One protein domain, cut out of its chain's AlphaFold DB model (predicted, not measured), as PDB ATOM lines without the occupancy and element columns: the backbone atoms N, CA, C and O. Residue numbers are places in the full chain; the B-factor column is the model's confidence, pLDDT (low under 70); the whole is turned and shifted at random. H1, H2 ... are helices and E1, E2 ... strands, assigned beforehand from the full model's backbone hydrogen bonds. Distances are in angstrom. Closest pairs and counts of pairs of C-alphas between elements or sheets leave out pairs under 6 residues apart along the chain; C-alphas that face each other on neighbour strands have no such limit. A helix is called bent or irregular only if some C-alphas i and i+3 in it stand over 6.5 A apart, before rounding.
ATOM      1  N   HIS A  23      11.769  -1.181  -0.034       93.44
ATOM      2  CA  HIS A  23      12.252  -2.451  -0.580       93.44
ATOM      3  C   HIS A  23      13.735  -2.619  -0.296       93.44
ATOM      4  O   HIS A  23      14.498  -1.658  -0.419       93.44
ATOM      5  N   VAL A  24      14.190  -3.840  -0.010       94.44
ATOM      6  CA  VAL A  24      15.632  -4.123  -0.056       94.44
ATOM      7  C   VAL A  24      16.142  -3.822  -1.470       94.44
ATOM      8  O   VAL A  24      15.556  -4.234  -2.469       94.44
ATOM      9  N   LEU A  25      17.246  -3.087  -1.588       94.38
ATOM     10  CA  LEU A  25      17.728  -2.537  -2.858       94.38
ATOM     11  C   LEU A  25      17.969  -3.621  -3.926       94.38
ATOM     12  O   LEU A  25      17.804  -3.372  -5.124       94.38
ATOM     13  N   ALA A  26      18.328  -4.836  -3.511       91.25
ATOM     14  CA  ALA A  26      18.503  -5.990  -4.388       91.25
ATOM     15  C   ALA A  26      17.230  -6.394  -5.160       91.25
ATOM     16  O   ALA A  26      17.352  -6.841  -6.298       91.25
ATOM     17  N   VAL A  27      16.027  -6.190  -4.610       89.12
ATOM     18  CA  VAL A  27      14.770  -6.605  -5.268       89.12
ATOM     19  C   VAL A  27      14.175  -5.531  -6.189       89.12
ATOM     20  O   VAL A  27      13.231  -5.785  -6.935       89.12
ATOM     21  N   THR A  28      14.754  -4.328  -6.209       87.19
ATOM     22  CA  THR A  28      14.206  -3.185  -6.966       87.19
ATOM     23  C   THR A  28      14.390  -3.277  -8.491       87.19
ATOM     24  O   THR A  28      13.692  -2.581  -9.238       87.19
ATOM     25  N   ASP A  29      15.262  -4.173  -8.976       81.00
ATOM     26  CA  ASP A  29      15.659  -4.279 -10.390       81.00
ATOM     27  C   ASP A  29      14.527  -4.695 -11.335       81.00
ATOM     28  O   ASP A  29      14.640  -4.464 -12.539       81.00
ATOM     29  N   ASN A  30      13.431  -5.274 -10.836       64.44
ATOM     30  CA  ASN A  30      12.404  -5.879 -11.691       64.44
ATOM     31  C   ASN A  30      11.048  -5.160 -11.659       64.44
ATOM     32  O   ASN A  30      10.372  -5.135 -12.689       64.44
ATOM     33  N   THR A  31      10.673  -4.500 -10.561       61.28
ATOM     34  CA  THR A  31       9.262  -4.113 -10.335       61.28
ATOM     35  C   THR A  31       9.045  -2.822  -9.541       61.28
ATOM     36  O   THR A  31       7.902  -2.465  -9.276       61.28
ATOM     37  N   SER A  32      10.092  -2.077  -9.175       68.88
ATOM     38  CA  SER A  32       9.913  -1.013  -8.181       68.88
ATOM     39  C   SER A  32       9.192   0.240  -8.708       68.88
ATOM     40  O   SER A  32       9.639   0.878  -9.667       68.88
ATOM     41  N   ILE A  33       8.137   0.656  -7.995       81.69
ATOM     42  CA  ILE A  33       7.485   1.976  -8.118       81.69
ATOM     43  C   ILE A  33       8.461   3.142  -7.868       81.69
ATOM     44  O   ILE A  33       8.239   4.272  -8.312       81.69
ATOM     45  N   LEU A  34       9.587   2.860  -7.207       88.56
ATOM     46  CA  LEU A  34      10.640   3.825  -6.894       88.56
ATOM     47  C   LEU A  34      11.448   4.254  -8.126       88.56
ATOM     48  O   LEU A  34      12.261   5.165  -8.032       88.56
ATOM     49  N   ARG A  35      11.234   3.649  -9.302       89.25
ATOM     50  CA  ARG A  35      11.877   4.083 -10.558       89.25
ATOM     51  C   ARG A  35      11.415   5.453 -11.045       89.25
ATOM     52  O   ARG A  35      12.153   6.125 -11.753       89.25
ATOM     53  N   SER A  36      10.179   5.829 -10.728       89.69
ATOM     54  CA  SER A  36       9.553   7.073 -11.193       89.69
ATOM     55  C   SER A  36       9.254   8.057 -10.065       89.69
ATOM     56  O   SER A  36       8.597   9.069 -10.297       89.69
ATOM     57  N   THR A  37       9.695   7.751  -8.848       91.88
ATOM     58  CA  THR A  37       9.417   8.536  -7.643       91.88
ATOM     59  C   THR A  37      10.739   8.814  -6.940       91.88
ATOM     60  O   THR A  37      11.541   7.887  -6.857       91.88
ATOM     61  N   PRO A  38      10.986  10.034  -6.424       96.00
ATOM     62  CA  PRO A  38      12.192  10.314  -5.657       96.00
ATOM     63  C   PRO A  38      12.399   9.269  -4.556       96.00
ATOM     64  O   PRO A  38      11.474   8.965  -3.803       96.00
ATOM     65  N   ALA A  39      13.605   8.717  -4.472       95.88
ATOM     66  CA  ALA A  39      13.922   7.632  -3.556       95.88
ATOM     67  C   ALA A  39      15.175   7.955  -2.744       95.88
ATOM     68  O   ALA A  39      16.106   8.598  -3.229       95.88
ATOM     69  N   VAL A  40      15.208   7.483  -1.507       97.06
ATOM     70  CA  VAL A  40      16.390   7.512  -0.645       97.06
ATOM     71  C   VAL A  40      16.820   6.086  -0.350       97.06
ATOM     72  O   VAL A  40      15.983   5.200  -0.194       97.06
ATOM     73  N   ILE A  41      18.125   5.856  -0.283       97.12
ATOM     74  CA  ILE A  41      18.675   4.599   0.212       97.12
ATOM     75  C   ILE A  41      19.039   4.802   1.673       97.12
ATOM     76  O   ILE A  41      19.781   5.729   1.999       97.12
ATOM     77  N   LEU A  42      18.510   3.947   2.538       97.81
ATOM     78  CA  LEU A  42      18.694   4.005   3.978       97.81
ATOM     79  C   LEU A  42      19.571   2.855   4.470       97.81
ATOM     80  O   LEU A  42      19.509   1.726   3.969       97.81
ATOM     81  N   CYS A  43      20.359   3.145   5.503       97.88
ATOM     82  CA  CYS A  43      20.988   2.128   6.332       97.88
ATOM     83  C   CYS A  43      19.911   1.418   7.166       97.88
ATOM     84  O   CYS A  43      19.238   2.087   7.952       97.88
ATOM     85  N   PRO A  44      19.759   0.084   7.083       97.25
ATOM     86  CA  PRO A  44      18.708  -0.609   7.828       97.25
ATOM     87  C   PRO A  44      18.928  -0.589   9.344       97.25
ATOM     88  O   PRO A  44      17.985  -0.809  10.091       97.25
ATOM     89  N   ASN A  45      20.157  -0.330   9.807       96.88
ATOM     90  CA  ASN A  45      20.491  -0.369  11.230       96.88
ATOM     91  C   ASN A  45      20.157   0.935  11.970       96.88
ATOM     92  O   ASN A  45      19.677   0.895  13.097       96.88
ATOM     93  N   CYS A  46      20.409   2.098  11.355       96.56
ATOM     94  CA  CYS A  46      20.172   3.406  11.988       96.56
ATOM     95  C   CYS A  46      19.132   4.279  11.278       96.56
ATOM     96  O   CYS A  46      18.742   5.298  11.835       96.56
ATOM     97  N   GLY A  47      18.676   3.903  10.080       96.56
ATOM     98  CA  GLY A  47      17.723   4.685   9.288       96.56
ATOM     99  C   GLY A  47      18.336   5.862   8.525       96.56
ATOM    100  O   GLY A  47      17.626   6.520   7.770       96.56
ATOM    101  N   ASP A  48      19.638   6.121   8.667       97.19
ATOM    102  CA  ASP A  48      20.279   7.244   7.985       97.19
ATOM    103  C   ASP A  48      20.295   7.079   6.467       97.19
ATOM    104  O   ASP A  48      20.545   5.993   5.932       97.19
ATOM    105  N   ILE A  49      20.109   8.206   5.779       97.19
ATOM    106  CA  ILE A  49      20.231   8.304   4.328       97.19
ATOM    107  C   ILE A  49      21.700   8.134   3.948       97.19
ATOM    108  O   ILE A  49      22.553   8.928   4.341       97.19
ATOM    109  N   VAL A  50      21.977   7.123   3.133       97.12
ATOM    110  CA  VAL A  50      23.305   6.887   2.555       97.12
ATOM    111  C   VAL A  50      23.407   7.383   1.116       97.12
ATOM    112  O   VAL A  50      24.492   7.745   0.674       97.12
ATOM    113  N   GLU A  51      22.288   7.442   0.391       96.31
ATOM    114  CA  GLU A  51      22.240   7.957  -0.978       96.31
ATOM    115  C   GLU A  51      20.843   8.493  -1.317       96.31
ATOM    116  O   GLU A  51      19.844   8.080  -0.729       96.31
ATOM    117  N   THR A  52      20.753   9.437  -2.256       96.44
ATOM    118  CA  THR A  52      19.488  10.048  -2.691       96.44
ATOM    119  C   THR A  52      19.387  10.053  -4.209       96.44
ATOM    120  O   THR A  52      20.313  10.463  -4.903       96.44
ATOM    121  N   TYR A  53      18.224   9.646  -4.708       95.12
ATOM    122  CA  TYR A  53      17.862   9.591  -6.116       95.12
ATOM    123  C   TYR A  53      16.655  10.496  -6.366       95.12
ATOM    124  O   TYR A  53      15.504  10.070  -6.273       95.12
ATOM    125  N   GLU A  54      16.905  11.762  -6.703       95.38
ATOM    126  CA  GLU A  54      15.854  12.783  -6.861       95.38
ATOM    127  C   GLU A  54      14.856  12.481  -7.988       95.38
ATOM    128  O   GLU A  54      13.717  12.929  -7.941       95.38
ATOM    129  N   GLN A  55      15.274  11.719  -9.001       93.25
ATOM    130  CA  GLN A  55      14.447  11.363 -10.161       93.25
ATOM    131  C   GLN A  55      13.933   9.915 -10.104       93.25
ATOM    132  O   GLN A  55      13.335   9.439 -11.066       93.25
ATOM    133  N   GLY A  56      14.160   9.230  -8.981       92.88
ATOM    134  CA  GLY A  56      13.901   7.806  -8.814       92.88
ATOM    135  C   GLY A  56      15.089   6.912  -9.150       92.88
ATOM    136  O   GLY A  56      16.121   7.353  -9.662       92.88
ATOM    137  N   LEU A  57      14.955   5.639  -8.781       92.88
ATOM    138  CA  LEU A  57      16.019   4.649  -8.902       92.88
ATOM    139  C   LEU A  57      16.307   4.303 -10.371       92.88
ATOM    140  O   LEU A  57      15.372   4.084 -11.154       92.88
ATOM    141  N   PRO A  58      17.588   4.145 -10.748       90.25
ATOM    142  CA  PRO A  58      17.967   3.500 -11.993       90.25
ATOM    143  C   PRO A  58      17.322   2.120 -12.125       90.25
ATOM    144  O   PRO A  58      17.070   1.429 -11.141       90.25
ATOM    145  N   ARG A  59      17.113   1.673 -13.370       86.19
ATOM    146  CA  ARG A  59      16.534   0.347 -13.642       86.19
ATOM    147  C   ARG A  59      17.340  -0.789 -13.008       86.19
ATOM    148  O   ARG A  59      16.742  -1.781 -12.612       86.19
ATOM    149  N   ILE A  60      18.666  -0.650 -13.005       84.69
ATOM    150  CA  ILE A  60      19.617  -1.595 -12.426       84.69
ATOM    151  C   ILE A  60      20.684  -0.781 -11.706       84.69
ATOM    152  O   ILE A  60      21.278   0.119 -12.304       84.69
ATOM    153  N   ILE A  61      20.964  -1.137 -10.457       86.56
ATOM    154  CA  ILE A  61      22.107  -0.617  -9.701       86.56
ATOM    155  C   ILE A  61      23.116  -1.762  -9.607       86.56
ATOM    156  O   ILE A  61      22.972  -2.620  -8.755       86.56
ATOM    157  N   PRO A  62      24.101  -1.899 -10.506       78.31
ATOM    158  CA  PRO A  62      24.917  -3.116 -10.562       78.31
ATOM    159  C   PRO A  62      25.838  -3.289  -9.344       78.31
ATOM    160  O   PRO A  62      26.108  -4.415  -8.933       78.31
ATOM    161  N   GLN A  63      26.299  -2.186  -8.753       84.56
ATOM    162  CA  GLN A  63      27.153  -2.158  -7.567       84.56
ATOM    163  C   GLN A  63      26.626  -1.099  -6.603       84.56
ATOM    164  O   GLN A  63      26.185  -0.037  -7.035       84.56
ATOM    165  N   PHE A  64      26.660  -1.408  -5.311       91.44
ATOM    166  CA  PHE A  64      26.312  -0.484  -4.241       91.44
ATOM    167  C   PHE A  64      27.174  -0.855  -3.048       91.44
ATOM    168  O   PHE A  64      26.920  -1.891  -2.443       91.44
ATOM    169  N   ASP A  65      28.200  -0.052  -2.783       89.94
ATOM    170  CA  ASP A  65      29.252  -0.316  -1.800       89.94
ATOM    171  C   ASP A  65      29.475   0.970  -0.989       89.94
ATOM    172  O   ASP A  65      30.511   1.629  -1.088       89.94
ATOM    173  N   THR A  66      28.445   1.383  -0.248       94.38
ATOM    174  CA  THR A  66      28.402   2.690   0.425       94.38
ATOM    175  C   THR A  66      28.503   2.507   1.934       94.38
ATOM    176  O   THR A  66      27.743   1.746   2.527       94.38
ATOM    177  N   CYS A  67      29.431   3.210   2.583       96.25
ATOM    178  CA  CYS A  67      29.569   3.168   4.037       96.25
ATOM    179  C   CYS A  67      28.574   4.121   4.710       96.25
ATOM    180  O   CYS A  67      28.531   5.310   4.391       96.25
ATOM    181  N   CYS A  68      27.795   3.613   5.665       97.25
ATOM    182  CA  CYS A  68      26.959   4.455   6.513       97.25
ATOM    183  C   CYS A  68      27.839   5.258   7.482       97.25
ATOM    184  O   CYS A  68      28.589   4.678   8.264       97.25
ATOM    185  N   THR A  69      27.715   6.584   7.499       96.00
ATOM    186  CA  THR A  69      28.544   7.451   8.355       96.00
ATOM    187  C   THR A  69      28.269   7.293   9.850       96.00
ATOM    188  O   THR A  69      29.146   7.574  10.662       96.00
ATOM    189  N   THR A  70      27.078   6.835  10.228       96.31
ATOM    190  CA  THR A  70      26.695   6.684  11.639       96.31
ATOM    191  C   THR A  70      27.078   5.318  12.185       96.31
ATOM    192  O   THR A  70      27.706   5.233  13.236       96.31
ATOM    193  N   CYS A  71      26.774   4.243  11.454       94.31
ATOM    194  CA  CYS A  71      27.129   2.888  11.885       94.31
ATOM    195  C   CYS A  71      28.550   2.469  11.492       94.31
ATOM    196  O   CYS A  71      29.044   1.489  12.031       94.31
ATOM    197  N   GLN A  72      29.187   3.165  10.543       96.38
ATOM    198  CA  GLN A  72      30.474   2.780   9.944       96.38
ATOM    199  C   GLN A  72      30.456   1.375   9.308       96.38
ATOM    200  O   GLN A  72      31.492   0.727   9.176       96.38
ATOM    201  N   VAL A  73      29.272   0.910   8.895       95.50
ATOM    202  CA  VAL A  73      29.082  -0.374   8.209       95.50
ATOM    203  C   VAL A  73      28.967  -0.133   6.711       95.50
ATOM    204  O   VAL A  73      28.213   0.735   6.259       95.50
ATOM    205  N   GLU A  74      29.695  -0.932   5.936       96.25
ATOM    206  CA  GLU A  74      29.591  -0.950   4.483       96.25
ATOM    207  C   GLU A  74      28.303  -1.656   4.046       96.25
ATOM    208  O   GLU A  74      28.082  -2.837   4.344       96.25
ATOM    209  N   LEU A  75      27.460  -0.932   3.318       96.19
ATOM    210  CA  LEU A  75      26.196  -1.425   2.805       96.19
ATOM    211  C   LEU A  75      26.365  -1.962   1.392       96.19
ATOM    212  O   LEU A  75      26.975  -1.332   0.529       96.19
ATOM    213  N   ARG A  76      25.753  -3.123   1.169       95.25
ATOM    214  CA  ARG A  76      25.582  -3.767  -0.127       95.25
ATOM    215  C   ARG A  76      24.116  -3.723  -0.527       95.25
ATOM    216  O   ARG A  76      23.242  -3.556   0.316       95.25
ATOM    217  N   ARG A  77      23.813  -3.954  -1.804       94.38
ATOM    218  CA  ARG A  77      22.422  -3.976  -2.305       94.38
ATOM    219  C   ARG A  77      21.491  -4.908  -1.531       94.38
ATOM    220  O   ARG A  77      20.322  -4.604  -1.347       94.38
ATOM    221  N   TRP A  78      22.005  -6.049  -1.093       93.50
ATOM    222  CA  TRP A  78      21.250  -7.043  -0.334       93.50
ATOM    223  C   TRP A  78      21.067  -6.657   1.144       93.50
ATOM    224  O   TRP A  78      20.438  -7.407   1.876       93.50
ATOM    225  N   CYS A  79      21.597  -5.517   1.600       94.81
ATOM    226  CA  CYS A  79      21.421  -5.011   2.964       94.81
ATOM    227  C   CYS A  79      21.201  -3.494   3.052       94.81
ATOM    228  O   CYS A  79      21.372  -2.910   4.115       94.81
ATOM    229  N   ALA A  80      20.840  -2.844   1.949       96.56
ATOM    230  CA  ALA A  80      20.407  -1.452   1.926       96.56
ATOM    231  C   ALA A  80      18.921  -1.411   1.574       96.56
ATOM    232  O   ALA A  80      18.463  -2.246   0.791       96.56
ATOM    233  N   VAL A  81      18.171  -0.452   2.116       96.56
ATOM    234  CA  VAL A  81      16.728  -0.342   1.856       96.56
ATOM    235  C   VAL A  81      16.456   0.914   1.048       96.56
ATOM    236  O   VAL A  81      16.808   2.012   1.466       96.56
ATOM    237  N   ALA A  82      15.841   0.760  -0.117       95.81
ATOM    238  CA  ALA A  82      15.316   1.876  -0.881       95.81
ATOM    239  C   ALA A  82      13.929   2.248  -0.368       95.81
ATOM    240  O   ALA A  82      13.076   1.377  -0.228       95.81
ATOM    241  N   VAL A  83      13.701   3.535  -0.132       96.38
ATOM    242  CA  VAL A  83      12.442   4.068   0.390       96.38
ATOM    243  C   VAL A  83      11.991   5.239  -0.471       96.38
ATOM    244  O   VAL A  83      12.806   6.059  -0.896       96.38
ATOM    245  N   ASP A  84      10.688   5.333  -0.720       95.62
ATOM    246  CA  ASP A  84      10.063   6.539  -1.266       95.62
ATOM    247  C   ASP A  84      10.420   7.740  -0.376       95.62
ATOM    248  O   ASP A  84      10.145   7.747   0.826       95.62
ATOM    249  N   ALA A  85      11.044   8.769  -0.951       95.75
ATOM    250  CA  ALA A  85      11.567   9.895  -0.183       95.75
ATOM    251  C   ALA A  85      10.481  10.614   0.639       95.75
ATOM    252  O   ALA A  85      10.791  11.171   1.694       95.75
ATOM    253  N   ALA A  86       9.215  10.573   0.201       94.62
ATOM    254  CA  ALA A  86       8.091  11.158   0.932       94.62
ATOM    255  C   ALA A  86       7.736  10.393   2.221       94.62
ATOM    256  O   ALA A  86       7.121  10.963   3.121       94.62
ATOM    257  N   TYR A  87       8.135   9.124   2.325       93.56
ATOM    258  CA  TYR A  87       7.832   8.230   3.445       93.56
ATOM    259  C   TYR A  87       9.011   8.053   4.407       93.56
ATOM    260  O   TYR A  87       8.888   7.336   5.395       93.56
ATOM    261  N   ARG A  88      10.140   8.730   4.163       92.94
ATOM    262  CA  ARG A  88      11.375   8.557   4.947       92.94
ATOM    263  C   ARG A  88      11.193   8.762   6.457       92.94
ATOM    264  O   ARG A  88      11.852   8.103   7.238       92.94
ATOM    265  N   GLU A  89      10.319   9.682   6.868       92.44
ATOM    266  CA  GLU A  89      10.106  10.013   8.288       92.44
ATOM    267  C   GLU A  89       9.189   8.996   8.989       92.44
ATOM    268  O   GLU A  89       9.024   9.048  10.203       92.44
ATOM    269  N   LEU A  90       8.554   8.100   8.223       92.56
ATOM    270  CA  LEU A  90       7.658   7.060   8.734       92.56
ATOM    271  C   LEU A  90       8.369   5.718   8.912       92.56
ATOM    272  O   LEU A  90       7.766   4.790   9.442       92.56
ATOM    273  N   VAL A  91       9.612   5.594   8.432       93.62
ATOM    274  CA  VAL A  91      10.357   4.346   8.554       93.62
ATOM    275  C   VAL A  91      11.108   4.274   9.876       93.62
ATOM    276  O   VAL A  91      11.772   5.215  10.303       93.62
ATOM    277  N   GLU A  92      11.038   3.112  10.506       95.56
ATOM    278  CA  GLU A  92      11.709   2.843  11.768       95.56
ATOM    279  C   GLU A  92      12.864   1.850  11.564       95.56
ATOM    280  O   GLU A  92      12.657   0.793  10.952       95.56
ATOM    281  N   PRO A  93      14.073   2.118  12.101       95.81
ATOM    282  CA  PRO A  93      15.220   1.223  11.941       95.81
ATOM    283  C   PRO A  93      14.973  -0.240  12.356       95.81
ATOM    284  O   PRO A  93      15.393  -1.133  11.618       95.81
ATOM    285  N   PRO A  94      14.244  -0.549  13.452       96.06
ATOM    286  CA  PRO A  94      13.915  -1.936  13.789       96.06
ATOM    287  C   PRO A  94      13.123  -2.655  12.689       96.06
ATOM    288  O   PRO A  94      13.376  -3.826  12.413       96.06
ATOM    289  N   VAL A  95      12.210  -1.948  12.018       95.94
ATOM    290  CA  VAL A  95      11.416  -2.503  10.916       95.94
ATOM    291  C   VAL A  95      12.290  -2.703   9.676       95.94
ATOM    292  O   VAL A  95      12.227  -3.760   9.057       95.94
ATOM    293  N   LEU A  96      13.176  -1.753   9.346       96.56
ATOM    294  CA  LEU A  96      14.134  -1.908   8.239       96.56
ATOM    295  C   LEU A  96      15.098  -3.085   8.461       96.56
ATOM    296  O   LEU A  96      15.432  -3.816   7.523       96.56
ATOM    297  N   THR A  97      15.530  -3.281   9.709       96.94
ATOM    298  CA  THR A  97      16.337  -4.431  10.128       96.94
ATOM    299  C   THR A  97      15.567  -5.733   9.913       96.94
ATOM    300  O   THR A  97      16.084  -6.634   9.253       96.94
ATOM    301  N   ALA A  98      14.322  -5.818  10.394       95.25
ATOM    302  CA  ALA A  98      13.477  -6.999  10.224       95.25
ATOM    303  C   ALA A  98      13.223  -7.325   8.743       95.25
ATOM    304  O   ALA A  98      13.406  -8.470   8.338       95.25
ATOM    305  N   MET A  99      12.906  -6.321   7.917       95.00
ATOM    306  CA  MET A  99      12.747  -6.481   6.465       95.00
ATOM    307  C   MET A  99      14.018  -7.030   5.808       95.00
ATOM    308  O   MET A  99      13.963  -7.941   4.986       95.00
ATOM    309  N   THR A 100      15.185  -6.500   6.186       96.06
ATOM    310  CA  THR A 100      16.470  -6.947   5.628       96.06
ATOM    311  C   THR A 100      16.775  -8.395   6.013       96.06
ATOM    312  O   THR A 100      17.192  -9.185   5.168       96.06
ATOM    313  N   GLN A 101      16.540  -8.764   7.273       95.56
ATOM    314  CA  GLN A 101      16.743 -10.129   7.760       95.56
ATOM    315  C   GLN A 101      15.738 -11.123   7.159       95.56
ATOM    316  O   GLN A 101      16.115 -12.255   6.856       95.56
ATOM    317  N   ALA A 102      14.485 -10.707   6.948       92.88
ATOM    318  CA  ALA A 102      13.475 -11.504   6.254       92.88
ATOM    319  C   ALA A 102      13.899 -11.780   4.807       92.88
ATOM    320  O   ALA A 102      13.951 -12.940   4.402       92.88
ATOM    321  N   TYR A 103      14.337 -10.746   4.081       93.38
ATOM    322  CA  TYR A 103      14.892 -10.900   2.736       93.38
ATOM    323  C   TYR A 103      16.098 -11.853   2.707       93.38
ATOM    324  O   TYR A 103      16.195 -12.693   1.819       93.38
ATOM    325  N   TRP A 104      17.018 -11.768   3.675       94.69
ATOM    326  CA  TRP A 104      18.150 -12.703   3.768       94.69
ATOM    327  C   TRP A 104      17.707 -14.152   3.931       94.69
ATOM    328  O   TRP A 104      18.260 -15.033   3.273       94.69
ATOM    329  N   ASN A 105      16.716 -14.387   4.791       92.44
ATOM    330  CA  ASN A 105      16.158 -15.714   5.009       92.44
ATOM    331  C   ASN A 105      15.518 -16.244   3.727       92.44
ATOM    332  O   ASN A 105      15.892 -17.317   3.270       92.44
ATOM    333  N   GLU A 106      14.622 -15.475   3.108       90.94
ATOM    334  CA  GLU A 106      13.940 -15.863   1.870       90.94
ATOM    335  C   GLU A 106      14.914 -16.102   0.721       90.94
ATOM    336  O   GLU A 106      14.783 -17.082  -0.008       90.94
ATOM    337  N   TRP A 107      15.938 -15.258   0.589       90.81
ATOM    338  CA  TRP A 107      16.949 -15.409  -0.449       90.81
ATOM    339  C   TRP A 107      17.774 -16.692  -0.276       90.81
ATOM    340  O   TRP A 107      18.049 -17.380  -1.258       90.81
ATOM    341  N   LEU A 108      18.135 -17.049   0.960       91.06
ATOM    342  CA  LEU A 108      18.816 -18.313   1.263       91.06
ATOM    343  C   LEU A 108      17.889 -19.525   1.108       91.06
ATOM    344  O   LEU A 108      18.303 -20.559   0.576       91.06
ATOM    345  N   TRP A 109      16.637 -19.403   1.547       92.19
ATOM    346  CA  TRP A 109      15.620 -20.439   1.406       92.19
ATOM    347  C   TRP A 109      15.332 -20.739  -0.061       92.19
ATOM    348  O   TRP A 109      15.303 -21.905  -0.428       92.19
ATOM    349  N   ALA A 110      15.223 -19.727  -0.920       87.94
ATOM    350  CA  ALA A 110      15.026 -19.912  -2.356       87.94
ATOM    351  C   ALA A 110      16.184 -20.657  -3.049       87.94
ATOM    352  O   ALA A 110      16.023 -21.108  -4.179       87.94
ATOM    353  N   GLY A 111      17.330 -20.805  -2.376       85.81
ATOM    354  CA  GLY A 111      18.516 -21.462  -2.905       85.81
ATOM    355  C   GLY A 111      19.343 -20.506  -3.751       85.81
ATOM    356  O   GLY A 111      18.932 -20.043  -4.814       85.81
ATOM    357  N   ILE A 112      20.560 -20.221  -3.294       82.25
ATOM    358  CA  ILE A 112      21.497 -19.402  -4.062       82.25
ATOM    359  C   ILE A 112      22.411 -20.342  -4.825       82.25
ATOM    360  O   ILE A 112      23.270 -20.993  -4.231       82.25
ATOM    361  N   THR A 113      22.249 -20.407  -6.141       74.69
ATOM    362  CA  THR A 113      23.083 -21.253  -6.995       74.69
ATOM    363  C   THR A 113      24.146 -20.443  -7.732       74.69
ATOM    364  O   THR A 113      24.016 -19.242  -7.981       74.69
ATOM    365  N   ASN A 114      25.266 -21.087  -8.058       74.62
ATOM    366  CA  ASN A 114      26.238 -20.512  -8.985       74.62
ATOM    367  C   ASN A 114      25.783 -20.699 -10.447       74.62
ATOM    368  O   ASN A 114      24.780 -21.344 -10.730       74.62
ATOM    369  N   TYR A 115      26.568 -20.203 -11.408       71.00
ATOM    370  CA  TYR A 115      26.275 -20.344 -12.845       71.00
ATOM    371  C   TYR A 115      26.180 -21.799 -13.352       71.00
ATOM    372  O   TYR A 115      25.809 -22.019 -14.501       71.00
ATOM    373  N   LYS A 116      26.559 -22.786 -12.529       70.00
ATOM    374  CA  LYS A 116      26.434 -24.223 -12.808       70.00
ATOM    375  C   LYS A 116      25.244 -24.868 -12.084       70.00
ATOM    376  O   LYS A 116      25.166 -26.091 -12.081       70.00
ATOM    377  N   GLY A 117      24.385 -24.087 -11.428       68.56
ATOM    378  CA  GLY A 117      23.269 -24.605 -10.631       68.56
ATOM    379  C   GLY A 117      23.690 -25.227  -9.296       68.56
ATOM    380  O   GLY A 117      22.905 -25.928  -8.679       68.56
ATOM    381  N   GLN A 118      24.930 -25.015  -8.834       71.50
ATOM    382  CA  GLN A 118      25.388 -25.601  -7.568       71.50
ATOM    383  C   GLN A 118      24.987 -24.698  -6.393       71.50
ATOM    384  O   GLN A 118      25.354 -23.516  -6.436       71.50
ATOM    385  N   PRO A 119      24.317 -25.222  -5.349       77.38
ATOM    386  CA  PRO A 119      23.957 -24.457  -4.156       77.38
ATOM    387  C   PRO A 119      25.176 -23.847  -3.447       77.38
ATOM    388  O   PRO A 119      26.262 -24.427  -3.413       77.38
ATOM    389  N   ARG A 120      25.002 -22.650  -2.882       81.88
ATOM    390  CA  ARG A 120      26.034 -21.840  -2.201       81.88
ATOM    391  C   ARG A 120      25.609 -21.485  -0.772       81.88
ATOM    392  O   ARG A 120      26.003 -20.443  -0.251       81.88
ATOM    393  N   ASN A 121      24.795 -22.339  -0.155       80.12
ATOM    394  CA  ASN A 121      24.113 -22.063   1.109       80.12
ATOM    395  C   ASN A 121      25.088 -21.714   2.243       80.12
ATOM    396  O   ASN A 121      24.876 -20.709   2.918       80.12
ATOM    397  N   ASP A 122      26.189 -22.454   2.401       80.25
ATOM    398  CA  ASP A 122      27.183 -22.180   3.452       80.25
ATOM    399  C   ASP A 122      27.892 -20.838   3.251       80.25
ATOM    400  O   ASP A 122      27.963 -20.025   4.168       80.25
ATOM    401  N   GLU A 123      28.347 -20.556   2.024       85.31
ATOM    402  CA  GLU A 123      29.037 -19.303   1.700       85.31
ATOM    403  C   GLU A 123      28.171 -18.083   2.017       85.31
ATOM    404  O   GLU A 123      28.648 -17.108   2.600       85.31
ATOM    405  N   TYR A 124      26.898 -18.121   1.622       88.75
ATOM    406  CA  TYR A 124      25.995 -17.008   1.883       88.75
ATOM    407  C   TYR A 124      25.546 -16.966   3.343       88.75
ATOM    408  O   TYR A 124      25.437 -15.872   3.888       88.75
ATOM    409  N   THR A 125      25.385 -18.107   4.014       88.19
ATOM    410  CA  THR A 125      25.125 -18.137   5.462       88.19
ATOM    411  C   THR A 125      26.259 -17.453   6.232       88.19
ATOM    412  O   THR A 125      25.995 -16.568   7.047       88.19
ATOM    413  N   ASP A 126      27.519 -17.773   5.933       88.25
ATOM    414  CA  ASP A 126      28.693 -17.162   6.573       88.25
ATOM    415  C   ASP A 126      28.814 -15.668   6.241       88.25
ATOM    416  O   ASP A 126      29.115 -14.835   7.106       88.25
ATOM    417  N   ARG A 127      28.540 -15.301   4.985       91.62
ATOM    418  CA  ARG A 127      28.588 -13.910   4.527       91.62
ATOM    419  C   ARG A 127      27.548 -13.040   5.228       91.62
ATOM    420  O   ARG A 127      27.874 -11.935   5.665       91.62
ATOM    421  N   LEU A 128      26.313 -13.525   5.341       93.75
ATOM    422  CA  LEU A 128      25.233 -12.802   6.010       93.75
ATOM    423  C   LEU A 128      25.427 -12.791   7.531       93.75
ATOM    424  O   LEU A 128      25.232 -11.745   8.140       93.75
ATOM    425  N   SER A 129      25.935 -13.873   8.130       92.69
ATOM    426  CA  SER A 129      26.297 -13.912   9.561       92.69
ATOM    427  C   SER A 129      27.387 -12.892   9.908       92.69
ATOM    428  O   SER A 129      27.309 -12.187  10.918       92.69
ATOM    429  N   THR A 130      28.394 -12.767   9.040       94.38
ATOM    430  CA  THR A 130      29.448 -11.754   9.181       94.38
ATOM    431  C   THR A 130      28.853 -10.350   9.104       94.38
ATOM    432  O   THR A 130      29.117  -9.519   9.970       94.38
ATOM    433  N   LYS A 131      27.983 -10.090   8.119       96.50
ATOM    434  CA  LYS A 131      27.331  -8.782   7.983       96.50
ATOM    435  C   LYS A 131      26.405  -8.463   9.157       96.50
ATOM    436  O   LYS A 131      26.407  -7.332   9.630       96.50
ATOM    437  N   ALA A 132      25.647  -9.439   9.651       96.38
ATOM    438  CA  ALA A 132      24.844  -9.295  10.861       96.38
ATOM    439  C   ALA A 132      25.717  -8.869  12.047       96.38
ATOM    440  O   ALA A 132      25.379  -7.924  12.752       96.38
ATOM    441  N   SER A 133      26.880  -9.506  12.208       95.69
ATOM    442  CA  SER A 133      27.838  -9.184  13.270       95.69
ATOM    443  C   SER A 133      28.386  -7.759  13.151       95.69
ATOM    444  O   SER A 133      28.492  -7.070  14.161       95.69
ATOM    445  N   GLU A 134      28.680  -7.284  11.936       96.38
ATOM    446  CA  GLU A 134      29.085  -5.888  11.698       96.38
ATOM    447  C   GLU A 134      28.001  -4.884  12.115       96.38
ATOM    448  O   GLU A 134      28.317  -3.823  12.652       96.38
ATOM    449  N   PHE A 135      26.724  -5.218  11.914       96.50
ATOM    450  CA  PHE A 135      25.609  -4.406  12.401       96.50
ATOM    451  C   PHE A 135      25.332  -4.567  13.904       96.50
ATOM    452  O   PHE A 135      24.599  -3.757  14.475       96.50
ATOM    453  N   GLY A 136      25.893  -5.592  14.552       95.69
ATOM    454  CA  GLY A 136      25.555  -5.976  15.924       95.69
ATOM    455  C   GLY A 136      24.217  -6.715  16.046       95.69
ATOM    456  O   GLY A 136      23.602  -6.709  17.111       95.69
TER     457      GLY A 136
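This is residues 23 to 136 of the 278 residues of an uncharacterized protein of Halorubrum saccharovorum (UniProt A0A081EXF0). A small antiparallel sheet, E2 E1 E3, makes one part of the domain, with the short helix H2 over it and a long unnamed stretch, residues 54 to 80, looping past it; from there a helical hairpin, H3 and H4, reaches away to one side. H1 only grazes the sheet, and just before it residues 23 to 24 pair with residues 81 to 82 of E3. The printed part has 114 residues, with four named helices and three named strands in the order H1 E1 E2 E3 H2 H3 H4; the class is mixed, helices and strands. The whole is compact, with a radius of gyration of the C-alphas of 14.1 A and spans of 41 by 30 by 21 A.

H1, residues 25 to 31, begins at C-alpha 25 (17.728, -2.537, -2.858); it is irregular, but only just, with C-alphas 27 and 30 at 6.9 A. The strands E1, residues 39 to 42, and E2, residues 49 to 53, follow, 9.6 A and 10.8 A long. E3, residues 81 to 84, is joined by a tight link, with 0 residues between them, to H2, residues 85 to 90, which is irregular: C-alphas 86 and 89 are 7.7 A apart. H3, residues 93 to 109, begins at C-alpha 93 (15.220, 1.223, 11.941) and is 24.1 A long. H4, residues 121 to 135, is 21.0 A long and ends at C-alpha 135 (25.609, -4.406, 12.401).

E1 is the inner strand. It is antiparallel to E3 at 146 degrees, with N 42 and O 81 at 2.8 A. E1 and E2 form a hairpin, antiparallel at 162 degrees, with N 41 and O 51 at 2.8 A. H2 is on the sheet at a height of 9.6 A, over E1, and runs along the strands, at 13 degrees to E1 on the local plane; their closest C-alphas, of Ala 39 and Ala 85, are 4.7 A apart. H1 only grazes the sheet with residues 25 to 28; its closest C-alpha pair with E3 is Leu 25 and Val 81, 5.3 A. H3 only grazes the sheet with residues 93 to 100. H3 and H4 form a helical hairpin and touch, with residues 104 to 108 of H3 alone, at a shallow tilt of 11 degrees, opposite ways; the closest C-alphas, of Leu 108 and Asn 121, are 6.5 A apart. H4 is not on the sheet. Every O i to N i+4 pair is within hydrogen-bond range in H3 and H4, but 0 of 3 in H1 and 0 of 2 in H2, where 1 of 4 and 1 of 3 O i to N i+3 pairs are.

The two C-alphas farthest apart, of Glu 89 and Lys 116, are 43.4 A from each other. The printed part has no cut. The links E2 to E3, 27 residues, and H3 to H4, 11 residues, are long; within the first, residues 66 to 67 pair with residues 74 to 75, antiparallel. The mean pLDDT of the printed part is 90.9, and residues 30 to 32 and residue 117 are under 70.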